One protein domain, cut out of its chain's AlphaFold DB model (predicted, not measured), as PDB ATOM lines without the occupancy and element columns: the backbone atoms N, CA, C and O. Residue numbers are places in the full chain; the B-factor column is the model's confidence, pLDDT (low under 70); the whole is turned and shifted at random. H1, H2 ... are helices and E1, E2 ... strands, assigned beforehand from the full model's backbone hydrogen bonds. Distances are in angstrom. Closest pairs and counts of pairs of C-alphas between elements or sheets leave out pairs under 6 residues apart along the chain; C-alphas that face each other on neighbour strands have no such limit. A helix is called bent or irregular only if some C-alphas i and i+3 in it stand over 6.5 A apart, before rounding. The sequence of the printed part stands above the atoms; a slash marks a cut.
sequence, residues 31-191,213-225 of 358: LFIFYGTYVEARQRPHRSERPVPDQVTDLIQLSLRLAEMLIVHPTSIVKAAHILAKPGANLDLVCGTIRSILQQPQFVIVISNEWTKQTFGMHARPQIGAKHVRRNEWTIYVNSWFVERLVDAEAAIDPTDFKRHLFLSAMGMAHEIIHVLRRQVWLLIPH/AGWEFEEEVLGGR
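AT A GLANCE: This is residues 31 to 191 and 213 to 225 of the 358 residues of an uncharacterized protein of Kwoniella pini CBS 10737 (UniProt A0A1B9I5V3). One long helix, H5, runs through the middle, with H1 and H6 crossing it on opposite sides, H4 folding back on its beginning and H2 and H3 packed at its far end. A small, strongly twisted sheet covers one side of this helical core, with E1 and E3 next to H1 and E4 next to H5, while E2 lies farthest from the mean of the C-alphas. The printed part has 174 residues, with six named helices and four named strands in the order E1 E2 H1 H2 H3 E3 E4 H4 H5 H6; the sheet's order is E2 E1 E3 E4, mixed, and the class is mixed, helices and strands. The whole is compact, with a radius of gyration of the C-alphas of 16.3 A and spans of 49 by 41 by 26 A.

IN THESE COORDINATES: E1, residues 31 to 39, begins at C-alpha 31 at (-46.891, -27.930, 12.759), spans 20.3 A and bends by 85 degrees at residue 35. E2 is residues 44 to 47. H1, residues 54 to 72, is 26.8 A long. H2 is residues 74 to 84 and H3 residues 91 to 102. E3 is residues 107 to 112, 15.6 A long, and E4 residues 139 to 143. H4, residues 144 to 154, follows E4 directly. H5, residues 159 to 188, is 41.1 A long, from C-alpha 159 at (-18.832, -28.050, 7.528), with a kink of 37 degrees near residue 180. H5 is neither bent nor irregular, but only just: C-alphas 180 and 183 are 6.4 A apart. H6, residues 213 to 222, ends at C-alpha 222 at (-23.875, -34.964, 28.378).

HOW THE PARTS SIT: H5 is the hub, touching the five other helices. H1 touches it at a steep tilt of 61 degrees, with the C-alphas of Ala 67 and Ala 170 closest at 4.6 A. H4 and H5 form a helical hairpin at a steep tilt of 44 degrees, closest at the C-alphas of Ala 153 and Phe 162, 4.6 A. H6 touches H5, the C-alphas of His 175 and Gly 214 being closest at 3.7 A, and it runs opposite ways to H2 at a shallow tilt of 26 degrees, touching it at the C-alphas of Ser 76 and Val 221, 5.8 A. H3 touches H5 with the C-alphas of Thr 97 and Val 185 closest at 6.1 A. H1 and H6 are apart. There are two layers, a sheet with helices on one face, here H1, H4 and H5. H1 has a height over the sheet of 9.7 A and lies over E1 and E3. E1 and E3 are parallel, with N 36 and O 111 at 2.9 A; E3 and E4 are parallel, with N 142 and O 110 at 2.8 A. E1 and E2 form an antiparallel hairpin, with N 46 and O 37 at 2.8 A; these three N and O pairs are within hydrogen-bond range. The pairing of E1 is staggered: residues 32 to 35 pair with E3 and residues 36 to 39 with E2. In H1, H3, H4 and H6 every O i to N i+4 pair is within hydrogen-bond range; in H2 it is 5 of 7 and in H5 24 of 26.

THE WHOLE: The two C-alphas farthest apart are those of Ile 157 and His 191, 52.8 A. Residues 155 to 160, of which 159 to 160 belong to H5, stand free. Residues 192 to 212 are cut out, and C-alphas 191 and 213 are 20.8 A apart across the cut. The link from E3 to E4, residues 113 to 138, is long. The mean pLDDT of the printed part is 80.7; it is under 70 at residues 39 to 44, 87, 114 to 136 and 190 to 191.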
ATOM      1  N   LEU A  31     -45.669 -28.271  13.489       82.56
ATOM      2  CA  LEU A  31     -46.891 -27.930  12.759       82.56
ATOM      3  C   LEU A  31     -46.800 -26.544  12.115       82.56
ATOM      4  O   LEU A  31     -47.239 -26.351  10.984       82.56
ATOM      5  N   PHE A  32     -46.232 -25.579  12.842       86.25
ATOM      6  CA  PHE A  32     -46.079 -24.198  12.390       86.25
ATOM      7  C   PHE A  32     -44.754 -23.621  12.876       86.25
ATOM      8  O   PHE A  32     -44.359 -23.856  14.016       86.25
ATOM      9  N   ILE A  33     -44.112 -22.826  12.021       90.00
ATOM     10  CA  ILE A  33     -42.919 -22.039  12.338       90.00
ATOM     11  C   ILE A  33     -43.194 -20.611  11.869       90.00
ATOM     12  O   ILE A  33     -43.549 -20.401  10.708       90.00
ATOM     13  N   PHE A  34     -43.108 -19.628  12.764       89.94
ATOM     14  CA  PHE A  34     -43.314 -18.223  12.408       89.94
ATOM     15  C   PHE A  34     -42.502 -17.270  13.285       89.94
ATOM     16  O   PHE A  34     -42.241 -17.559  14.451       89.94
ATOM     17  N   TYR A  35     -42.154 -16.099  12.742       86.31
ATOM     18  CA  TYR A  35     -41.662 -14.988  13.553       86.31
ATOM     19  C   TYR A  35     -42.787 -14.432  14.417       86.31
ATOM     20  O   TYR A  35     -43.905 -14.236  13.932       86.31
ATOM     21  N   GLY A  36     -42.512 -14.142  15.680       83.06
ATOM     22  CA  GLY A  36     -43.528 -13.626  16.579       83.06
ATOM     23  C   GLY A  36     -43.014 -13.322  17.971       83.06
ATOM     24  O   GLY A  36     -41.845 -13.514  18.284       83.06
ATOM     25  N   THR A  37     -43.926 -12.848  18.807       76.12
ATOM     26  CA  THR A  37     -43.646 -12.422  20.178       76.12
ATOM     27  C   THR A  37     -44.693 -12.990  21.124       76.12
ATOM     28  O   THR A  37     -45.782 -13.404  20.699       76.12
ATOM     29  N   TYR A  38     -44.379 -13.063  22.416       71.25
ATOM     30  CA  TYR A  38     -45.366 -13.476  23.407       71.25
ATOM     31  C   TYR A  38     -46.148 -12.259  23.894       71.25
ATOM     32  O   TYR A  38     -45.589 -11.353  24.498       71.25
ATOM     33  N   VAL A  39     -47.467 -12.246  23.680       68.56
ATOM     34  CA  VAL A  39     -48.313 -11.160  24.188       68.56
ATOM     35  C   VAL A  39     -48.905 -11.579  25.523       68.56
ATOM     36  O   VAL A  39     -49.923 -12.274  25.560       68.56
ATOM     37  N   GLU A  40     -48.291 -11.123  26.616       63.16
ATOM     38  CA  GLU A  40     -48.676 -11.475  27.989       63.16
ATOM     39  C   GLU A  40     -50.158 -11.201  28.271       63.16
ATOM     40  O   GLU A  40     -50.884 -12.098  28.699       63.16
ATOM     41  N   ALA A  41     -50.653 -10.014  27.898       64.44
ATOM     42  CA  ALA A  41     -52.056  -9.625  28.076       64.44
ATOM     43  C   ALA A  41     -53.058 -10.569  27.382       64.44
ATOM     44  O   ALA A  41     -54.220 -10.655  27.773       64.44
ATOM     45  N   ARG A  42     -52.627 -11.271  26.326       63.44
ATOM     46  CA  ARG A  42     -53.455 -12.217  25.561       63.44
ATOM     47  C   ARG A  42     -53.095 -13.674  25.838       63.44
ATOM     48  O   ARG A  42     -53.765 -14.555  25.299       63.44
ATOM     49  N   GLN A  43     -52.043 -13.911  26.622       62.81
ATOM     50  CA  GLN A  43     -51.473 -15.216  26.940       62.81
ATOM     51  C   GLN A  43     -51.354 -16.123  25.712       62.81
ATOM     52  O   GLN A  43     -51.757 -17.285  25.737       62.81
ATOM     53  N   ARG A  44     -50.870 -15.582  24.592       67.75
ATOM     54  CA  ARG A  44     -50.725 -16.325  23.335       67.75
ATOM     55  C   ARG A  44     -49.623 -15.718  22.472       67.75
ATOM     56  O   ARG A  44     -49.380 -14.512  22.586       67.75
ATOM     57  N   PRO A  45     -49.017 -16.506  21.572       71.12
ATOM     58  CA  PRO A  45     -48.113 -15.956  20.580       71.12
ATOM     59  C   PRO A  45     -48.853 -14.992  19.649       71.12
ATOM     60  O   PRO A  45     -49.994 -15.235  19.235       71.12
ATOM     61  N   HIS A  46     -48.191 -13.893  19.309       80.25
ATOM     62  CA  HIS A  46     -48.578 -13.005  18.228       80.25
ATOM     63  C   HIS A  46     -47.630 -13.221  17.057       80.25
ATOM     64  O   HIS A  46     -46.418 -13.075  17.183       80.25
ATOM     65  N   ARG A  47     -48.202 -13.614  15.922       83.88
ATOM     66  CA  ARG A  47     -47.468 -13.834  14.684       83.88
ATOM     67  C   ARG A  47     -47.169 -12.495  14.013       83.88
ATOM     68  O   ARG A  47     -48.089 -11.710  13.801       83.88
ATOM     69  N   SER A  48     -45.908 -12.294  13.648       83.38
ATOM     70  CA  SER A  48     -45.473 -11.235  12.743       83.38
ATOM     71  C   SER A  48     -45.955 -11.521  11.319       83.38
ATOM     72  O   SER A  48     -46.068 -12.676  10.901       83.38
ATOM     73  N   GLU A  49     -46.220 -10.463  10.557       81.50
ATOM     74  CA  GLU A  49     -46.607 -10.563   9.147       81.50
ATOM     75  C   GLU A  49     -45.454 -11.048   8.254       81.50
ATOM     76  O   GLU A  49     -45.689 -11.549   7.154       81.50
ATOM     77  N   ARG A  50     -44.206 -10.958   8.738       83.56
ATOM     78  CA  ARG A  50     -43.023 -11.405   8.000       83.56
ATOM     79  C   ARG A  50     -43.039 -12.934   7.820       83.56
ATOM     80  O   ARG A  50     -43.073 -13.659   8.820       83.56
ATOM     81  N   PRO A  51     -42.963 -13.451   6.579       87.62
ATOM     82  CA  PRO A  51     -42.819 -14.882   6.353       87.62
ATOM     83  C   PRO A  51     -41.444 -15.370   6.824       87.62
ATOM     84  O   PRO A  51     -40.446 -14.651   6.729       87.62
ATOM     85  N   VAL A  52     -41.396 -16.605   7.327       87.38
ATOM     86  CA  VAL A  52     -40.134 -17.286   7.637       87.38
ATOM     87  C   VAL A  52     -39.577 -17.860   6.334       87.38
ATOM     88  O   VAL A  52     -40.333 -18.531   5.633       87.38
ATOM     89  N   PRO A  53     -38.306 -17.596   5.983       89.50
ATOM     90  CA  PRO A  53     -37.682 -18.210   4.814       89.50
ATOM     91  C   PRO A  53     -37.710 -19.744   4.879       89.50
ATOM     92  O   PRO A  53     -37.613 -20.324   5.963       89.50
ATOM     93  N   ASP A  54     -37.782 -20.407   3.723       89.44
ATOM     94  CA  ASP A  54     -37.806 -21.875   3.653       89.44
ATOM     95  C   ASP A  54     -36.543 -22.489   4.270       89.44
ATOM     96  O   ASP A  54     -36.648 -23.380   5.104       89.44
ATOM     97  N   GLN A  55     -35.367 -21.917   3.987       90.75
ATOM     98  CA  GLN A  55     -34.093 -22.328   4.592       90.75
ATOM     99  C   GLN A  55     -34.150 -22.323   6.129       90.75
ATOM    100  O   GLN A  55     -33.795 -23.299   6.781       90.75
ATOM    101  N   VAL A  56     -34.667 -21.244   6.726       90.06
ATOM    102  CA  VAL A  56     -34.826 -21.137   8.185       90.06
ATOM    103  C   VAL A  56     -35.797 -22.198   8.707       90.06
ATOM    104  O   VAL A  56     -35.558 -22.813   9.746       90.06
ATOM    105  N   THR A  57     -36.891 -22.425   7.981       90.75
ATOM    106  CA  THR A  57     -37.881 -23.454   8.312       90.75
ATOM    107  C   THR A  57     -37.234 -24.839   8.317       90.75
ATOM    108  O   THR A  57     -37.427 -25.592   9.271       90.75
ATOM    109  N   ASP A  58     -36.438 -25.162   7.300       90.94
ATOM    110  CA  ASP A  58     -35.774 -26.455   7.156       90.94
ATOM    111  C   ASP A  58     -34.719 -26.680   8.245       90.94
ATOM    112  O   ASP A  58     -34.705 -27.743   8.869       90.94
ATOM    113  N   LEU A  59     -33.912 -25.665   8.565       92.44
ATOM    114  CA  LEU A  59     -32.916 -25.725   9.639       92.44
ATOM    115  C   LEU A  59     -33.538 -25.913  11.029       92.44
ATOM    116  O   LEU A  59     -33.041 -26.692  11.849       92.44
ATOM    117  N   ILE A  60     -34.660 -25.241  11.302       92.50
ATOM    118  CA  ILE A  60     -35.399 -25.419  12.558       92.50
ATOM    119  C   ILE A  60     -36.006 -26.820  12.625       92.50
ATOM    120  O   ILE A  60     -35.922 -27.466  13.668       92.50
ATOM    121  N   GLN A  61     -36.588 -27.317  11.530       93.00
ATOM    122  CA  GLN A  61     -37.109 -28.687  11.474       93.00
ATOM    123  C   GLN A  61     -35.990 -29.714  11.681       93.00
ATOM    124  O   GLN A  61     -36.194 -30.698  12.388       93.00
ATOM    125  N   LEU A  62     -34.805 -29.479  11.111       93.94
ATOM    126  CA  LEU A  62     -33.634 -30.334  11.288       93.94
ATOM    127  C   LEU A  62     -33.183 -30.366  12.755       93.94
ATOM    128  O   LEU A  62     -33.023 -31.445  13.324       93.94
ATOM    129  N   SER A  63     -33.069 -29.194  13.384       94.38
ATOM    130  CA  SER A  63     -32.719 -29.052  14.806       94.38
ATOM    131  C   SER A  63     -33.735 -29.741  15.715       94.38
ATOM    132  O   SER A  63     -33.362 -30.433  16.658       94.38
ATOM    133  N   LEU A  64     -35.028 -29.583  15.417       93.69
ATOM    134  CA  LEU A  64     -36.117 -30.181  16.183       93.69
ATOM    135  C   LEU A  64     -36.124 -31.712  16.062       93.69
ATOM    136  O   LEU A  64     -36.270 -32.399  17.067       93.69
ATOM    137  N   ARG A  65     -35.895 -32.254  14.861       93.88
ATOM    138  CA  ARG A  65     -35.755 -33.704  14.652       93.88
ATOM    139  C   ARG A  65     -34.561 -34.273  15.402       93.88
ATOM    140  O   ARG A  65     -34.689 -35.315  16.040       93.88
ATOM    141  N   LEU A  66     -33.414 -33.594  15.348       95.38
ATOM    142  CA  LEU A  66     -32.246 -34.018  16.112       95.38
ATOM    143  C   LEU A  66     -32.558 -33.996  17.614       95.38
ATOM    144  O   LEU A  66     -32.257 -34.964  18.300       95.38
ATOM    145  N   ALA A  67     -33.239 -32.965  18.116       95.25
ATOM    146  CA  ALA A  67     -33.651 -32.880  19.517       95.25
ATOM    147  C   ALA A  67     -34.566 -34.040  19.948       95.25
ATOM    148  O   ALA A  67     -34.333 -34.660  20.985       95.25
ATOM    149  N   GLU A  68     -35.576 -34.383  19.144       94.62
ATOM    150  CA  GLU A  68     -36.435 -35.546  19.401       94.62
ATOM    151  C   GLU A  68     -35.626 -36.842  19.439       94.62
ATOM    152  O   GLU A  68     -35.782 -37.639  20.364       94.62
ATOM    153  N   MET A  69     -34.729 -37.028  18.466       94.38
ATOM    154  CA  MET A  69     -33.851 -38.194  18.371       94.38
ATOM    155  C   MET A  69     -32.892 -38.297  19.561       94.38
ATOM    156  O   MET A  69     -32.710 -39.389  20.097       94.38
ATOM    157  N   LEU A  70     -32.350 -37.172  20.035       95.81
ATOM    158  CA  LEU A  70     -31.536 -37.103  21.248       95.81
ATOM    159  C   LEU A  70     -32.330 -37.514  22.492       95.81
ATOM    160  O   LEU A  70     -31.778 -38.191  23.355       95.81
ATOM    161  N   ILE A  71     -33.613 -37.149  22.587       95.88
ATOM    162  CA  ILE A  71     -34.479 -37.529  23.714       95.88
ATOM    163  C   ILE A  71     -34.836 -39.016  23.668       95.88
ATOM    164  O   ILE A  71     -34.796 -39.677  24.704       95.88
ATOM    165  N   VAL A  72     -35.186 -39.563  22.498       94.88
ATOM    166  CA  VAL A  72     -35.594 -40.979  22.382       94.88
ATOM    167  C   VAL A  72     -34.426 -41.959  22.280       94.88
ATOM    168  O   VAL A  72     -34.657 -43.173  22.331       94.88
ATOM    169  N   HIS A  73     -33.197 -41.452  22.161       95.81
ATOM    170  CA  HIS A  73     -31.969 -42.239  22.184       95.81
ATOM    171  C   HIS A  73     -31.961 -43.203  23.393       95.81
ATOM    172  O   HIS A  73     -32.342 -42.787  24.491       95.81
ATOM    173  N   PRO A  74     -31.529 -44.476  23.252       93.69
ATOM    174  CA  PRO A  74     -31.647 -45.496  24.297       93.69
ATOM    175  C   PRO A  74     -31.090 -45.082  25.661       93.69
ATOM    176  O   PRO A  74     -31.719 -45.342  26.683       93.69
ATOM    177  N   THR A  75     -29.942 -44.401  25.681       93.06
ATOM    178  CA  THR A  75     -29.342 -43.899  26.926       93.06
ATOM    179  C   THR A  75     -30.135 -42.725  27.500       93.06
ATOM    180  O   THR A  75     -30.360 -42.653  28.706       93.06
ATOM    181  N   SER A  76     -30.588 -41.815  26.640       95.69
ATOM    182  CA  SER A  76     -31.175 -40.532  27.032       95.69
ATOM    183  C   SER A  76     -32.635 -40.652  27.445       95.69
ATOM    184  O   SER A  76     -33.077 -39.955  28.355       95.69
ATOM    185  N   ILE A  77     -33.393 -41.565  26.835       95.25
ATOM    186  CA  ILE A  77     -34.822 -41.710  27.120       95.25
ATOM    187  C   ILE A  77     -35.076 -42.195  28.543       95.25
ATOM    188  O   ILE A  77     -36.057 -41.796  29.161       95.25
ATOM    189  N   VAL A  78     -34.169 -43.005  29.091       92.81
ATOM    190  CA  VAL A  78     -34.234 -43.445  30.488       92.81
ATOM    191  C   VAL A  78     -34.023 -42.251  31.421       92.81
ATOM    192  O   VAL A  78     -34.759 -42.104  32.394       92.81
ATOM    193  N   LYS A  79     -33.085 -41.354  31.091       93.31
ATOM    194  CA  LYS A  79     -32.850 -40.100  31.828       93.31
ATOM    195  C   LYS A  79     -34.064 -39.179  31.773       93.31
ATOM    196  O   LYS A  79     -34.597 -38.789  32.808       93.31
ATOM    197  N   ALA A  80     -34.591 -38.939  30.572       91.69
ATOM    198  CA  ALA A  80     -35.829 -38.191  30.385       91.69
ATOM    199  C   ALA A  80     -36.990 -38.810  31.181       91.69
ATOM    200  O   ALA A  80     -37.721 -38.097  31.860       91.69
ATOM    201  N   ALA A  81     -37.144 -40.136  31.161       90.19
ATOM    202  CA  ALA A  81     -38.183 -40.814  31.923       90.19
ATOM    203  C   ALA A  81     -38.024 -40.606  33.432       90.19
ATOM    204  O   ALA A  81     -39.019 -40.319  34.084       90.19
ATOM    205  N   HIS A  82     -36.812 -40.681  33.984       87.44
ATOM    206  CA  HIS A  82     -36.570 -40.386  35.399       87.44
ATOM    207  C   HIS A  82     -36.936 -38.948  35.775       87.44
ATOM    208  O   HIS A  82     -37.600 -38.741  36.788       87.44
ATOM    209  N   ILE A  83     -36.559 -37.980  34.939       86.25
ATOM    210  CA  ILE A  83     -36.844 -36.553  35.149       86.25
ATOM    211  C   ILE A  83     -38.352 -36.270  35.095       86.25
ATOM    212  O   ILE A  83     -38.872 -35.425  35.829       86.25
ATOM    213  N   LEU A  84     -39.072 -36.960  34.208       84.00
ATOM    214  CA  LEU A  84     -40.502 -36.742  33.978       84.00
ATOM    215  C   LEU A  84     -41.407 -37.601  34.875       84.00
ATOM    216  O   LEU A  84     -42.583 -37.275  35.049       84.00
ATOM    217  N   ALA A  85     -40.887 -38.693  35.434       80.81
ATOM    218  CA  ALA A  85     -41.638 -39.635  36.249       80.81
ATOM    219  C   ALA A  85     -41.897 -39.126  37.672       80.81
ATOM    220  O   ALA A  85     -41.086 -38.442  38.294       80.81
ATOM    221  N   LYS A  86     -43.019 -39.569  38.250       70.12
ATOM    222  CA  LYS A  86     -43.190 -39.552  39.707       70.12
ATOM    223  C   LYS A  86     -42.321 -40.618  40.374       70.12
ATOM    224  O   LYS A  86     -42.106 -41.680  39.782       70.12
ATOM    225  N   PRO A  87     -41.943 -40.418  41.651       69.19
ATOM    226  CA  PRO A  87     -41.444 -41.503  42.486       69.19
ATOM    227  C   PRO A  87     -42.381 -42.719  42.418       69.19
ATOM    228  O   PRO A  87     -43.586 -42.585  42.617       69.19
ATOM    229  N   GLY A  88     -41.827 -43.893  42.109       70.50
ATOM    230  CA  GLY A  88     -42.580 -45.148  42.005       70.50
ATOM    231  C   GLY A  88     -43.315 -45.387  40.679       70.50
ATOM    232  O   GLY A  88     -43.982 -46.410  40.551       70.50
ATOM    233  N   ALA A  89     -43.205 -44.496  39.685       79.38
ATOM    234  CA  ALA A  89     -43.805 -44.728  38.371       79.38
ATOM    235  C   ALA A  89     -43.108 -45.864  37.597       79.38
ATOM    236  O   ALA A  89     -41.901 -46.081  37.721       79.38
ATOM    237  N   ASN A  90     -43.866 -46.555  36.740       87.44
ATOM    238  CA  ASN A  90     -43.316 -47.537  35.807       87.44
ATOM    239  C   ASN A  90     -42.555 -46.818  34.676       87.44
ATOM    240  O   ASN A  90     -43.169 -46.218  33.792       87.44
ATOM    241  N   LEU A  91     -41.223 -46.890  34.700       87.94
ATOM    242  CA  LEU A  91     -40.358 -46.186  33.748       87.94
ATOM    243  C   LEU A  91     -40.494 -46.693  32.310       87.94
ATOM    244  O   LEU A  91     -40.367 -45.890  31.388       87.94
ATOM    245  N   ASP A  92     -40.807 -47.972  32.097       90.44
ATOM    246  CA  ASP A  92     -41.025 -48.512  30.749       90.44
ATOM    247  C   ASP A  92     -42.274 -47.897  30.116       90.44
ATOM    248  O   ASP A  92     -42.265 -47.511  28.944       90.44
ATOM    249  N   LEU A  93     -43.333 -47.733  30.918       89.31
ATOM    250  CA  LEU A  93     -44.546 -47.035  30.498       89.31
ATOM    251  C   LEU A  93     -44.245 -45.566  30.178       89.31
ATOM    252  O   LEU A  93     -44.665 -45.076  29.134       89.31
ATOM    253  N   VAL A  94     -43.477 -44.877  31.030       88.44
ATOM    254  CA  VAL A  94     -43.068 -43.479  30.799       88.44
ATOM    255  C   VAL A  94     -42.265 -43.351  29.500       88.44
ATOM    256  O   VAL A  94     -42.579 -42.501  28.668       88.44
ATOM    257  N   CYS A  95     -41.280 -44.228  29.277       92.50
ATOM    258  CA  CYS A  95     -40.496 -44.269  28.042       92.50
ATOM    259  C   CYS A  95     -41.386 -44.507  26.814       92.50
ATOM    260  O   CYS A  95     -41.216 -43.851  25.786       92.50
ATOM    261  N   GLY A  96     -42.342 -45.438  26.903       91.38
ATOM    262  CA  GLY A  96     -43.323 -45.697  25.847       91.38
ATOM    263  C   GLY A  96     -44.165 -44.463  25.519       91.38
ATOM    264  O   GLY A  96     -44.314 -44.112  24.348       91.38
ATOM    265  N   THR A  97     -44.637 -43.753  26.545       89.75
ATOM    266  CA  THR A  97     -45.413 -42.515  26.402       89.75
ATOM    267  C   THR A  97     -44.594 -41.397  25.758       89.75
ATOM    268  O   THR A  97     -45.084 -40.759  24.829       89.75
ATOM    269  N   ILE A  98     -43.336 -41.194  26.172       92.50
ATOM    270  CA  ILE A  98     -42.431 -40.210  25.549       92.50
ATOM    271  C   ILE A  98     -42.293 -40.489  24.048       92.50
ATOM    272  O   ILE A  98     -42.507 -39.585  23.240       92.50
ATOM    273  N   ARG A  99     -42.008 -41.741  23.657       92.75
ATOM    274  CA  ARG A  99     -41.908 -42.121  22.236       92.75
ATOM    275  C   ARG A  99     -43.208 -41.853  21.488       92.75
ATOM    276  O   ARG A  99     -43.173 -41.276  20.409       92.75
ATOM    277  N   SER A 100     -44.342 -42.248  22.061       89.06
ATOM    278  CA  SER A 100     -45.648 -42.066  21.424       89.06
ATOM    279  C   SER A 100     -45.989 -40.595  21.202       89.06
ATOM    280  O   SER A 100     -46.602 -40.275  20.186       89.06
ATOM    281  N   ILE A 101     -45.632 -39.716  22.143       87.81
ATOM    282  CA  ILE A 101     -45.845 -38.275  22.004       87.81
ATOM    283  C   ILE A 101     -44.933 -37.736  20.900       87.81
ATOM    284  O   ILE A 101     -45.413 -37.116  19.962       87.81
ATOM    285  N   LEU A 102     -43.625 -37.998  20.960       89.94
ATOM    286  CA  LEU A 102     -42.662 -37.442  19.996       89.94
ATOM    287  C   LEU A 102     -42.816 -37.981  18.564       89.94
ATOM    288  O   LEU A 102     -42.307 -37.389  17.625       89.94
ATOM    289  N   GLN A 103     -43.552 -39.073  18.359       84.56
ATOM    290  CA  GLN A 103     -43.889 -39.558  17.017       84.56
ATOM    291  C   GLN A 103     -44.948 -38.705  16.294       84.56
ATOM    292  O   GLN A 103     -45.168 -38.905  15.096       84.56
ATOM    293  N   GLN A 104     -45.623 -37.785  16.992       80.81
ATOM    294  CA  GLN A 104     -46.704 -36.974  16.438       80.81
ATOM    295  C   GLN A 104     -46.227 -35.553  16.099       80.81
ATOM    296  O   GLN A 104     -45.597 -34.902  16.932       80.81
ATOM    297  N   PRO A 105     -46.575 -35.015  14.915       71.88
ATOM    298  CA  PRO A 105     -46.416 -33.592  14.628       71.88
ATOM    299  C   PRO A 105     -47.262 -32.765  15.597       71.88
ATOM    300  O   PRO A 105     -48.491 -32.862  15.588       71.88
ATOM    301  N   GLN A 106     -46.623 -31.949  16.431       79.00
ATOM    302  CA  GLN A 106     -47.325 -31.284  17.536       79.00
ATOM    303  C   GLN A 106     -46.770 -29.914  17.915       79.00
ATOM    304  O   GLN A 106     -47.509 -29.111  18.478       79.00
ATOM    305  N   PHE A 107     -45.519 -29.596  17.575       86.31
ATOM    306  CA  PHE A 107     -44.885 -28.371  18.062       86.31
ATOM    307  C   PHE A 107     -45.267 -27.133  17.244       86.31
ATOM    308  O   PHE A 107     -45.352 -27.169  16.015       86.31
ATOM    309  N   VAL A 108     -45.452 -26.007  17.928       87.00
ATOM    310  CA  VAL A 108     -45.556 -24.676  17.318       87.00
ATOM    311  C   VAL A 108     -44.296 -23.901  17.676       87.00
ATOM    312  O   VAL A 108     -44.066 -23.624  18.848       87.00
ATOM    313  N   ILE A 109     -43.488 -23.541  16.683       88.56
ATOM    314  CA  ILE A 109     -42.238 -22.808  16.897       88.56
ATOM    315  C   ILE A 109     -42.450 -21.319  16.636       88.56
ATOM    316  O   ILE A 109     -42.912 -20.917  15.564       88.56
ATOM    317  N   VAL A 110     -42.073 -20.500  17.614       85.12
ATOM    318  CA  VAL A 110     -42.124 -19.038  17.535       85.12
ATOM    319  C   VAL A 110     -40.708 -18.490  17.595       85.12
ATOM    320  O   VAL A 110     -40.057 -18.573  18.634       85.12
ATOM    321  N   ILE A 111     -40.235 -17.912  16.494       86.00
ATOM    322  CA  ILE A 111     -38.927 -17.254  16.436       86.00
ATOM    323  C   ILE A 111     -39.102 -15.816  16.924       86.00
ATOM    324  O   ILE A 111     -39.845 -15.050  16.308       86.00
ATOM    325  N   SER A 112     -38.440 -15.450  18.016       80.25
ATOM    326  CA  SER A 112     -38.588 -14.128  18.632       80.25
ATOM    327  C   SER A 112     -37.263 -13.376  18.720       80.25
ATOM    328  O   SER A 112     -36.212 -13.959  19.006       80.25
ATOM    329  N   ASN A 113     -37.351 -12.063  18.510       72.25
ATOM    330  CA  ASN A 113     -36.238 -11.113  18.568       72.25
ATOM    331  C   ASN A 113     -36.198 -10.340  19.898       72.25
ATOM    332  O   ASN A 113     -35.323  -9.509  20.097       72.25
ATOM    333  N   GLU A 114     -37.144 -10.590  20.806       67.50
ATOM    334  CA  GLU A 114     -37.264  -9.871  22.086       67.50
ATOM    335  C   GLU A 114     -36.327 -10.423  23.176       67.50
ATOM    336  O   GLU A 114     -36.359  -9.970  24.317       67.50
ATOM    337  N   TRP A 115     -35.507 -11.425  22.847       63.41
ATOM    338  CA  TRP A 115     -34.702 -12.163  23.816       63.41
ATOM    339  C   TRP A 115     -33.225 -11.795  23.738       63.41
ATOM    340  O   TRP A 115     -32.644 -11.690  22.656       63.41
ATOM    341  N   THR A 116     -32.579 -11.705  24.901       63.28
ATOM    342  CA  THR A 116     -31.115 -11.609  24.957       63.28
ATOM    343  C   THR A 116     -30.478 -12.854  24.336       63.28
ATOM    344  O   THR A 116     -30.992 -13.962  24.494       63.28
ATOM    345  N   LYS A 117     -29.332 -12.692  23.663       65.75
ATOM    346  CA  LYS A 117     -28.602 -13.754  22.928       65.75
ATOM    347  C   LYS A 117     -28.320 -15.009  23.768       65.75
ATOM    348  O   LYS A 117     -28.107 -16.087  23.231       65.75
ATOM    349  N   GLN A 118     -28.337 -14.875  25.094       61.84
ATOM    350  CA  GLN A 118     -28.039 -15.951  26.035       61.84
ATOM    351  C   GLN A 118     -29.258 -16.790  26.442       61.84
ATOM    352  O   GLN A 118     -29.122 -17.784  27.154       61.84
ATOM    353  N   THR A 119     -30.447 -16.434  25.967       63.31
ATOM    354  CA  THR A 119     -31.686 -17.179  26.187       63.31
ATOM    355  C   THR A 119     -32.007 -17.984  24.931       63.31
ATOM    356  O   THR A 119     -32.285 -17.389  23.894       63.31
ATOM    357  N   PHE A 120     -31.972 -19.321  25.002       55.16
ATOM    358  CA  PHE A 120     -32.331 -20.178  23.860       55.16
ATOM    359  C   PHE A 120     -33.840 -20.215  23.609       55.16
ATOM    360  O   PHE A 120     -34.290 -20.218  22.463       55.16
ATOM    361  N   GLY A 121     -34.613 -20.158  24.692       53.53
ATOM    362  CA  GLY A 121     -36.061 -20.164  24.656       53.53
ATOM    363  C   GLY A 121     -36.691 -19.816  25.999       53.53
ATOM    364  O   GLY A 121     -36.034 -19.728  27.045       53.53
ATOM    365  N   MET A 122     -37.997 -19.584  25.946       52.41
ATOM    366  CA  MET A 122     -38.868 -19.628  27.108       52.41
ATOM    367  C   MET A 122     -40.090 -20.453  26.778       52.41
ATOM    368  O   MET A 122     -40.770 -20.182  25.789       52.41
ATOM    369  N   HIS A 123     -40.496 -21.301  27.710       48.00
ATOM    370  CA  HIS A 123     -41.896 -21.679  27.786       48.00
ATOM    371  C   HIS A 123     -42.662 -20.589  28.491       48.00
ATOM    372  O   HIS A 123     -42.567 -20.426  29.708       48.00
ATOM    373  N   ALA A 124     -43.459 -19.853  27.721       40.84
ATOM    374  CA  ALA A 124     -44.507 -19.019  28.274       40.84
ATOM    375  C   ALA A 124     -45.550 -19.929  28.943       40.84
ATOM    376  O   ALA A 124     -46.542 -20.332  28.330       40.84
ATOM    377  N   ARG A 125     -45.294 -20.310  30.200       47.03
ATOM    378  CA  ARG A 125     -46.214 -21.109  31.010       47.03
ATOM    379  C   ARG A 125     -47.366 -20.206  31.445       47.03
ATOM    380  O   ARG A 125     -47.132 -19.251  32.186       47.03
ATOM    381  N   PRO A 126     -48.611 -20.463  31.017       36.31
ATOM    382  CA  PRO A 126     -49.741 -19.770  31.606       36.31
ATOM    383  C   PRO A 126     -49.887 -20.217  33.065       36.31
ATOM    384  O   PRO A 126     -49.792 -21.407  33.369       36.31
ATOM    385  N   GLN A 127     -50.140 -19.267  33.966       39.97
ATOM    386  CA  GLN A 127     -50.521 -19.587  35.339       39.97
ATOM    387  C   GLN A 127     -51.754 -20.502  35.348       39.97
ATOM    388  O   GLN A 127     -52.707 -20.301  34.584       39.97
ATOM    389  N   ILE A 128     -51.737 -21.504  36.229       36.69
ATOM    390  CA  ILE A 128     -52.871 -22.401  36.469       36.69
ATOM    391  C   ILE A 128     -54.099 -21.536  36.812       36.69
ATOM    392  O   ILE A 128     -54.072 -20.766  37.767       36.69
ATOM    393  N   GLY A 129     -55.152 -21.621  35.989       40.56
ATOM    394  CA  GLY A 129     -56.379 -20.811  36.101       40.56
ATOM    395  C   GLY A 129     -56.720 -19.977  34.857       40.56
ATOM    396  O   GLY A 129     -57.853 -19.518  34.705       40.56
ATOM    397  N   ALA A 130     -55.786 -19.822  33.918       45.84
ATOM    398  CA  ALA A 130     -56.052 -19.151  32.652       45.84
ATOM    399  C   ALA A 130     -57.014 -19.958  31.754       45.84
ATOM    400  O   ALA A 130     -56.757 -21.103  31.391       45.84
ATOM    401  N   LYS A 131     -58.104 -19.344  31.279       42.97
ATOM    402  CA  LYS A 131     -59.055 -19.977  30.333       42.97
ATOM    403  C   LYS A 131     -58.424 -20.404  28.990       42.97
ATOM    404  O   LYS A 131     -59.082 -21.068  28.190       42.97
ATOM    405  N   HIS A 132     -57.167 -20.043  28.726       48.41
ATOM    406  CA  HIS A 132     -56.443 -20.324  27.481       48.41
ATOM    407  C   HIS A 132     -55.312 -21.355  27.611       48.41
ATOM    408  O   HIS A 132     -54.556 -21.531  26.659       48.41
ATOM    409  N   VAL A 133     -55.254 -22.089  28.731       50.62
ATOM    410  CA  VAL A 133     -54.223 -23.097  29.053       50.62
ATOM    411  C   VAL A 133     -53.884 -24.038  27.885       50.62
ATOM    412  O   VAL A 133     -52.707 -24.277  27.659       50.62
ATOM    413  N   ARG A 134     -54.865 -24.476  27.081       54.97
ATOM    414  CA  ARG A 134     -54.645 -25.419  25.963       54.97
ATOM    415  C   ARG A 134     -53.863 -24.867  24.768       54.97
ATOM    416  O   ARG A 134     -53.354 -25.651  23.978       54.97
ATOM    417  N   ARG A 135     -53.803 -23.544  24.571       53.12
ATOM    418  CA  ARG A 135     -53.288 -22.959  23.313       53.12
ATOM    419  C   ARG A 135     -51.766 -22.835  23.245       53.12
ATOM    420  O   ARG A 135     -51.254 -22.674  22.145       53.12
ATOM    421  N   ASN A 136     -51.070 -22.936  24.378       63.66
ATOM    422  CA  ASN A 136     -49.612 -22.778  24.445       63.66
ATOM    423  C   ASN A 136     -48.885 -24.050  24.905       63.66
ATOM    424  O   ASN A 136     -47.679 -24.007  25.108       63.66
ATOM    425  N   GLU A 137     -49.591 -25.171  25.096       70.75
ATOM    426  CA  GLU A 137     -49.001 -26.395  25.674       70.75
ATOM    427  C   GLU A 137     -47.935 -27.032  24.780       70.75
ATOM    428  O   GLU A 137     -47.112 -27.789  25.276       70.75
ATOM    429  N   TRP A 138     -47.944 -26.697  23.491       78.88
ATOM    430  CA  TRP A 138     -47.028 -27.220  22.479       78.88
ATOM    431  C   TRP A 138     -46.165 -26.134  21.829       78.88
ATOM    432  O   TRP A 138     -45.522 -26.375  20.807       78.88
ATOM    433  N   THR A 139     -46.187 -24.920  22.380       78.50
ATOM    434  CA  THR A 139     -45.474 -23.783  21.802       78.50
ATOM    435  C   THR A 139     -44.068 -23.699  22.375       78.50
ATOM    436  O   THR A 139     -43.908 -23.581  23.586       78.50
ATOM    437  N   ILE A 140     -43.067 -23.694  21.498       82.44
ATOM    438  CA  ILE A 140     -41.660 -23.487  21.836       82.44
ATOM    439  C   ILE A 140     -41.234 -22.137  21.264       82.44
ATOM    440  O   ILE A 140     -41.402 -21.878  20.070       82.44
ATOM    441  N   TYR A 141     -40.688 -21.271  22.114       78.38
ATOM    442  CA  TYR A 141     -40.092 -20.015  21.668       78.38
ATOM    443  C   TYR A 141     -38.603 -20.224  21.463       78.38
ATOM    444  O   TYR A 141     -37.929 -20.745  22.345       78.38
ATOM    445  N   VAL A 142     -38.111 -19.788  20.313       81.06
ATOM    446  CA  VAL A 142     -36.709 -19.891  19.924       81.06
ATOM    447  C   VAL A 142     -36.190 -18.483  19.715       81.06
ATOM    448  O   VAL A 142     -36.837 -17.657  19.063       81.06
ATOM    449  N   ASN A 143     -35.026 -18.189  20.274       78.94
ATOM    450  CA  ASN A 143     -34.391 -16.905  20.042       78.94
ATOM    451  C   ASN A 143     -33.825 -16.827  18.615       78.94
ATOM    452  O   ASN A 143     -33.064 -17.692  18.177       78.94
ATOM    453  N   SER A 144     -34.204 -15.764  17.907       80.81
ATOM    454  CA  SER A 144     -33.745 -15.441  16.553       80.81
ATOM    455  C   SER A 144     -32.230 -15.465  16.381       80.81
ATOM    456  O   SER A 144     -31.768 -15.934  15.349       80.81
ATOM    457  N   TRP A 145     -31.458 -15.071  17.396       80.69
ATOM    458  CA  TRP A 145     -30.000 -15.077  17.322       80.69
ATOM    459  C   TRP A 145     -29.432 -16.483  17.073       80.69
ATOM    460  O   TRP A 145     -28.530 -16.643  16.257       80.69
ATOM    461  N   PHE A 146     -29.984 -17.529  17.706       79.62
ATOM    462  CA  PHE A 146     -29.543 -18.910  17.444       79.62
ATOM    463  C   PHE A 146     -29.903 -19.371  16.039       79.62
ATOM    464  O   PHE A 146     -29.132 -20.086  15.408       79.62
ATOM    465  N   VAL A 147     -31.065 -18.943  15.546       84.44
ATOM    466  CA  VAL A 147     -31.507 -19.244  14.184       84.44
ATOM    467  C   VAL A 147     -30.579 -18.581  13.169       84.44
ATOM    468  O   VAL A 147     -30.135 -19.241  12.236       84.44
ATOM    469  N   GLU A 148     -30.244 -17.308  13.371       84.25
ATOM    470  CA  GLU A 148     -29.292 -16.571  12.536       84.25
ATOM    471  C   GLU A 148     -27.917 -17.240  12.547       84.25
ATOM    472  O   GLU A 148     -27.360 -17.509  11.489       84.25
ATOM    473  N   ARG A 149     -27.406 -17.624  13.722       84.19
ATOM    474  CA  ARG A 149     -26.130 -18.343  13.826       84.19
ATOM    475  C   ARG A 149     -26.133 -19.709  13.158       84.19
ATOM    476  O   ARG A 149     -25.124 -20.090  12.577       84.19
ATOM    477  N   LEU A 150     -27.244 -20.440  13.210       88.38
ATOM    478  CA  LEU A 150     -27.371 -21.710  12.505       88.38
ATOM    479  C   LEU A 150     -27.357 -21.516  10.979       88.38
ATOM    480  O   LEU A 150     -26.724 -22.306  10.284       88.38
ATOM    481  N   VAL A 151     -28.004 -20.459  10.474       87.88
ATOM    482  CA  VAL A 151     -27.963 -20.079   9.049       87.88
ATOM    483  C   VAL A 151     -26.546 -19.681   8.631       87.88
ATOM    484  O   VAL A 151     -26.053 -20.157   7.611       87.88
ATOM    485  N   ASP A 152     -25.868 -18.852   9.428       86.31
ATOM    486  CA  ASP A 152     -24.494 -18.424   9.142       86.31
ATOM    487  C   ASP A 152     -23.527 -19.616   9.123       86.31
ATOM    488  O   ASP A 152     -22.660 -19.700   8.255       86.31
ATOM    489  N   ALA A 153     -23.696 -20.560  10.054       87.00
ATOM    490  CA  ALA A 153     -22.887 -21.771  10.125       87.00
ATOM    491  C   ALA A 153     -23.171 -22.748   8.972       87.00
ATOM    492  O   ALA A 153     -22.249 -23.409   8.509       87.00
ATOM    493  N   GLU A 154     -24.413 -22.837   8.477       89.81
ATOM    494  CA  GLU A 154     -24.738 -23.611   7.266       89.81
ATOM    495  C   GLU A 154     -24.048 -23.025   6.023       89.81
ATOM    496  O   GLU A 154     -23.600 -23.763   5.146       89.81
ATOM    497  N   ALA A 155     -23.938 -21.696   5.955       85.50
ATOM    498  CA  ALA A 155     -23.276 -20.988   4.863       85.50
ATOM    499  C   ALA A 155     -21.739 -20.932   4.993       85.50
ATOM    500  O   ALA A 155     -21.069 -20.428   4.084       85.50
ATOM    501  N   ALA A 156     -21.173 -21.409   6.107       85.56
ATOM    502  CA  ALA A 156     -19.742 -21.357   6.374       85.56
ATOM    503  C   ALA A 156     -18.942 -22.332   5.492       85.56
ATOM    504  O   ALA A 156     -19.455 -23.315   4.958       85.56
ATOM    505  N   ILE A 157     -17.644 -22.048   5.339       79.94
ATOM    506  CA  ILE A 157     -16.730 -22.884   4.545       79.94
ATOM    507  C   ILE A 157     -16.433 -24.206   5.266       79.94
ATOM    508  O   ILE A 157     -16.312 -25.241   4.609       79.94
ATOM    509  N   ASP A 158     -16.295 -24.177   6.597       85.62
ATOM    510  CA  ASP A 158     -16.041 -25.373   7.395       85.62
ATOM    511  C   ASP A 158     -17.371 -26.080   7.726       85.62
ATOM    512  O   ASP A 158     -18.183 -25.547   8.485       85.62
ATOM    513  N   PRO A 159     -17.613 -27.303   7.217       86.50
ATOM    514  CA  PRO A 159     -18.832 -28.050   7.528       86.50
ATOM    515  C   PRO A 159     -18.957 -28.421   9.015       86.50
ATOM    516  O   PRO A 159     -20.034 -28.814   9.467       86.50
ATOM    517  N   THR A 160     -17.871 -28.339   9.782       90.12
ATOM    518  CA  THR A 160     -17.857 -28.613  11.222       90.12
ATOM    519  C   THR A 160     -18.570 -27.517  12.009       90.12
ATOM    520  O   THR A 160     -19.252 -27.818  12.991       90.12
ATOM    521  N   ASP A 161     -18.527 -26.273  11.526       89.62
ATOM    522  CA  ASP A 161     -19.245 -25.147  12.127       89.62
ATOM    523  C   ASP A 161     -20.741 -25.429  12.173       89.62
ATOM    524  O   ASP A 161     -21.373 -25.320  13.229       89.62
ATOM    525  N   PHE A 162     -21.305 -25.880  11.052       93.31
ATOM    526  CA  PHE A 162     -22.709 -26.258  10.981       93.31
ATOM    527  C   PHE A 162     -23.063 -27.343  12.004       93.31
ATOM    528  O   PHE A 162     -24.054 -27.212  12.722       93.31
ATOM    529  N   LYS A 163     -22.230 -28.383  12.140       94.81
ATOM    530  CA  LYS A 163     -22.461 -29.488  13.087       94.81
ATOM    531  C   LYS A 163     -22.469 -29.009  14.541       94.81
ATOM    532  O   LYS A 163     -23.356 -29.403  15.300       94.81
ATOM    533  N   ARG A 164     -21.540 -28.123  14.919       93.62
ATOM    534  CA  ARG A 164     -21.478 -27.520  16.266       93.62
ATOM    535  C   ARG A 164     -22.748 -26.719  16.577       93.62
ATOM    536  O   ARG A 164     -23.354 -26.913  17.632       93.62
ATOM    537  N   HIS A 165     -23.199 -25.867  15.650       91.38
ATOM    538  CA  HIS A 165     -24.395 -25.030  15.848       91.38
ATOM    539  C   HIS A 165     -25.687 -25.832  15.812       91.38
ATOM    540  O   HIS A 165     -26.586 -25.570  16.614       91.38
ATOM    541  N   LEU A 166     -25.785 -26.809  14.910       94.50
ATOM    542  CA  LEU A 166     -26.925 -27.711  14.830       94.50
ATOM    543  C   LEU A 166     -27.079 -28.489  16.135       94.50
ATOM    544  O   LEU A 166     -28.183 -28.551  16.672       94.50
ATOM    545  N   PHE A 167     -25.988 -29.030  16.685       95.06
ATOM    546  CA  PHE A 167     -26.040 -29.745  17.956       95.06
ATOM    547  C   PHE A 167     -26.428 -28.834  19.124       95.06
ATOM    548  O   PHE A 167     -27.332 -29.180  19.883       95.06
ATOM    549  N   LEU A 168     -25.796 -27.661  19.255       91.62
ATOM    550  CA  LEU A 168     -26.137 -26.710  20.318       91.62
ATOM    551  C   LEU A 168     -27.613 -26.292  20.226       91.62
ATOM    552  O   LEU A 168     -28.314 -26.237  21.238       91.62
ATOM    553  N   SER A 169     -28.102 -26.062  19.004       91.38
ATOM    554  CA  SER A 169     -29.501 -25.718  18.751       91.38
ATOM    555  C   SER A 169     -30.440 -26.874  19.086       91.38
ATOM    556  O   SER A 169     -31.472 -26.673  19.720       91.38
ATOM    557  N   ALA A 170     -30.087 -28.103  18.717       94.00
ATOM    558  CA  ALA A 170     -30.861 -29.285  19.066       94.00
ATOM    559  C   ALA A 170     -30.895 -29.532  20.581       94.00
ATOM    560  O   ALA A 170     -31.940 -29.906  21.105       94.00
ATOM    561  N   MET A 171     -29.801 -29.278  21.303       92.69
ATOM    562  CA  MET A 171     -29.777 -29.395  22.764       92.69
ATOM    563  C   MET A 171     -30.704 -28.369  23.415       92.69
ATOM    564  O   MET A 171     -31.557 -28.726  24.226       92.69
ATOM    565  N   GLY A 172     -30.628 -27.109  22.980       87.81
ATOM    566  CA  GLY A 172     -31.555 -26.082  23.434       87.81
ATOM    567  C   GLY A 172     -33.019 -26.431  23.122       87.81
ATOM    568  O   GLY A 172     -33.888 -26.269  23.974       87.81
ATOM    569  N   MET A 173     -33.309 -26.993  21.941       90.12
ATOM    570  CA  MET A 173     -34.649 -27.489  21.601       90.12
ATOM    571  C   MET A 173     -35.058 -28.654  22.506       90.12
ATOM    572  O   MET A 173     -36.205 -28.717  22.937       90.12
ATOM    573  N   ALA A 174     -34.135 -29.560  22.839       92.19
ATOM    574  CA  ALA A 174     -34.404 -30.687  23.723       92.19
ATOM    575  C   ALA A 174     -34.778 -30.222  25.138       92.19
ATOM    576  O   ALA A 174     -35.715 -30.774  25.717       92.19
ATOM    577  N   HIS A 175     -34.136 -29.168  25.663       86.56
ATOM    578  CA  HIS A 175     -34.517 -28.569  26.952       86.56
ATOM    579  C   HIS A 175     -35.999 -28.198  26.954       86.56
ATOM    580  O   HIS A 175     -36.760 -28.540  27.864       86.56
ATOM    581  N   GLU A 176     -36.404 -27.520  25.888       82.62
ATOM    582  CA  GLU A 176     -37.757 -27.046  25.708       82.62
ATOM    583  C   GLU A 176     -38.737 -28.213  25.485       82.62
ATOM    584  O   GLU A 176     -39.793 -28.274  26.117       82.62
ATOM    585  N   ILE A 177     -38.391 -29.221  24.683       88.94
ATOM    586  CA  ILE A 177     -39.243 -30.406  24.491       88.94
ATOM    587  C   ILE A 177     -39.460 -31.159  25.809       88.94
ATOM    588  O   ILE A 177     -40.597 -31.527  26.105       88.94
ATOM    589  N   ILE A 178     -38.430 -31.345  26.642       87.69
ATOM    590  CA  ILE A 178     -38.569 -31.986  27.964       87.69
ATOM    591  C   ILE A 178     -39.596 -31.242  28.824       87.69
ATOM    592  O   ILE A 178     -40.451 -31.856  29.471       87.69
ATOM    593  N   HIS A 179     -39.582 -29.911  28.787       79.00
ATOM    594  CA  HIS A 179     -40.582 -29.118  29.486       79.00
ATOM    595  C   HIS A 179     -42.000 -29.289  28.915       79.00
ATOM    596  O   HIS A 179     -42.946 -29.355  29.704       79.00
ATOM    597  N   VAL A 180     -42.163 -29.407  27.590       80.00
ATOM    598  CA  VAL A 180     -43.464 -29.715  26.961       80.00
ATOM    599  C   VAL A 180     -43.962 -31.100  27.387       80.00
ATOM    600  O   VAL A 180     -45.113 -31.256  27.806       80.00
ATOM    601  N   LEU A 181     -43.085 -32.106  27.328       82.81
ATOM    602  CA  LEU A 181     -43.417 -33.500  27.605       82.81
ATOM    603  C   LEU A 181     -43.936 -33.716  29.022       82.81
ATOM    604  O   LEU A 181     -44.826 -34.540  29.210       82.81
ATOM    605  N   ARG A 182     -43.441 -32.966  30.012       77.00
ATOM    606  CA  ARG A 182     -43.802 -33.151  31.426       77.00
ATOM    607  C   ARG A 182     -45.302 -33.226  31.667       77.00
ATOM    608  O   ARG A 182     -45.769 -34.134  32.347       77.00
ATOM    609  N   ARG A 183     -46.071 -32.304  31.088       74.25
ATOM    610  CA  ARG A 183     -47.530 -32.310  31.243       74.25
ATOM    611  C   ARG A 183     -48.206 -33.389  30.400       74.25
ATOM    612  O   ARG A 183     -49.220 -33.936  30.811       74.25
ATOM    613  N   GLN A 184     -47.679 -33.684  29.223       75.62
ATOM    614  CA  GLN A 184     -48.304 -34.633  28.301       75.62
ATOM    615  C   GLN A 184     -48.127 -36.072  28.791       75.62
ATOM    616  O   GLN A 184     -49.086 -36.835  28.842       75.62
ATOM    617  N   VAL A 185     -46.926 -36.407  29.264       77.38
ATOM    618  CA  VAL A 185     -46.622 -37.676  29.931       77.38
ATOM    619  C   VAL A 185     -47.493 -37.847  31.176       77.38
ATOM    620  O   VAL A 185     -48.100 -38.899  31.348       77.38
ATOM    621  N   TRP A 186     -47.625 -36.795  31.988       71.19
ATOM    622  CA  TRP A 186     -48.521 -36.765  33.146       71.19
ATOM    623  C   TRP A 186     -49.969 -37.131  32.792       71.19
ATOM    624  O   TRP A 186     -50.586 -37.977  33.426       71.19
ATOM    625  N   LEU A 187     -50.537 -36.485  31.772       70.88
ATOM    626  CA  LEU A 187     -51.943 -36.678  31.402       70.88
ATOM    627  C   LEU A 187     -52.242 -38.077  30.847       70.88
ATOM    628  O   LEU A 187     -53.393 -38.507  30.883       70.88
ATOM    629  N   LEU A 188     -51.235 -38.757  30.298       72.25
ATOM    630  CA  LEU A 188     -51.393 -40.037  29.609       72.25
ATOM    631  C   LEU A 188     -51.044 -41.250  30.478       72.25
ATOM    632  O   LEU A 188     -51.383 -42.373  30.105       72.25
ATOM    633  N   ILE A 189     -50.393 -41.051  31.624       70.12
ATOM    634  CA  ILE A 189     -50.116 -42.135  32.565       70.12
ATOM    635  C   ILE A 189     -51.293 -42.238  33.543       70.12
ATOM    636  O   ILE A 189     -51.631 -41.253  34.197       70.12
ATOM    637  N   PRO A 190     -51.933 -43.416  33.676       62.44
ATOM    638  CA  PRO A 190     -52.987 -43.618  34.658       62.44
ATOM    639  C   PRO A 190     -52.442 -43.341  36.059       62.44
ATOM    640  O   PRO A 190     -51.539 -44.029  36.538       62.44
ATOM    641  N   HIS A 191     -52.984 -42.321  36.711       60.28
ATOM    642  CA  HIS A 191     -52.688 -42.022  38.100       60.28
ATOM    643  C   HIS A 191     -53.865 -42.497  38.948       60.28
ATOM    644  O   HIS A 191     -55.014 -42.146  38.673       60.28
ATOM    645  N   ALA A 213     -35.791 -29.178  34.618       74.19
ATOM    646  CA  ALA A 213     -35.872 -30.487  33.951       74.19
ATOM    647  C   ALA A 213     -35.092 -30.585  32.619       74.19
ATOM    648  O   ALA A 213     -34.423 -31.584  32.379       74.19
ATOM    649  N   GLY A 214     -35.130 -29.549  31.768       80.19
ATOM    650  CA  GLY A 214     -34.323 -29.515  30.542       80.19
ATOM    651  C   GLY A 214     -32.811 -29.452  30.802       80.19
ATOM    652  O   GLY A 214     -32.044 -30.130  30.130       80.19
ATOM    653  N   TRP A 215     -32.396 -28.704  31.825       81.62
ATOM    654  CA  TRP A 215     -31.000 -28.605  32.269       81.62
ATOM    655  C   TRP A 215     -30.499 -29.884  32.934       81.62
ATOM    656  O   TRP A 215     -29.361 -30.282  32.731       81.62
ATOM    657  N   GLU A 216     -31.347 -30.526  33.733       85.12
ATOM    658  CA  GLU A 216     -31.062 -31.823  34.338       85.12
ATOM    659  C   GLU A 216     -30.901 -32.887  33.249       85.12
ATOM    660  O   GLU A 216     -29.953 -33.662  33.288       85.12
ATOM    661  N   PHE A 217     -31.757 -32.861  32.221       90.38
ATOM    662  CA  PHE A 217     -31.632 -33.743  31.063       90.38
ATOM    663  C   PHE A 217     -30.290 -33.554  30.349       90.38
ATOM    664  O   PHE A 217     -29.588 -34.532  30.101       90.38
ATOM    665  N   GLU A 218     -29.907 -32.309  30.063       91.25
ATOM    666  CA  GLU A 218     -28.602 -31.988  29.482       91.25
ATOM    667  C   GLU A 218     -27.448 -32.504  30.352       91.25
ATOM    668  O   GLU A 218     -26.578 -33.224  29.860       91.25
ATOM    669  N   GLU A 219     -27.457 -32.190  31.652       90.25
ATOM    670  CA  GLU A 219     -26.411 -32.608  32.586       90.25
ATOM    671  C   GLU A 219     -26.307 -34.138  32.691       90.25
ATOM    672  O   GLU A 219     -25.194 -34.667  32.727       90.25
ATOM    673  N   GLU A 220     -27.427 -34.866  32.687       91.38
ATOM    674  CA  GLU A 220     -27.433 -36.330  32.757       91.38
ATOM    675  C   GLU A 220     -26.995 -37.009  31.452       91.38
ATOM    676  O   GLU A 220     -26.331 -38.049  31.503       91.38
ATOM    677  N   VAL A 221     -27.360 -36.454  30.293       93.62
ATOM    678  CA  VAL A 221     -27.041 -37.031  28.974       93.62
ATOM    679  C   VAL A 221     -25.618 -36.694  28.549       93.62
ATOM    680  O   VAL A 221     -24.893 -37.551  28.041       93.62
ATOM    681  N   LEU A 222     -25.194 -35.450  28.769       93.44
ATOM    682  CA  LEU A 222     -23.875 -34.964  28.378       93.44
ATOM    683  C   LEU A 222     -22.845 -35.074  29.499       93.44
ATOM    684  O   LEU A 222     -21.674 -34.780  29.269       93.44
ATOM    685  N   GLY A 223     -23.231 -35.450  30.717       90.31
ATOM    686  CA  GLY A 223     -22.341 -35.457  31.883       90.31
ATOM    687  C   GLY A 223     -21.875 -34.060  32.317       90.31
ATOM    688  O   GLY A 223     -20.864 -33.947  33.009       90.31
ATOM    689  N   GLY A 224     -22.544 -32.995  31.865       89.44
ATOM    690  CA  GLY A 224     -22.219 -31.595  32.141       89.44
ATOM    691  C   GLY A 224     -22.994 -30.635  31.241       89.44
ATOM    692  O   GLY A 224     -23.920 -31.051  30.557       89.44
ATOM    693  N   ARG A 225     -22.603 -29.357  31.233       87.12
ATOM    694  CA  ARG A 225     -23.293 -28.311  30.452       87.12
ATOM    695  C   ARG A 225     -22.578 -28.014  29.149       87.12
ATOM    696  O   ARG A 225     -21.372 -27.776  29.178       87.12
TER     697      ARG A 225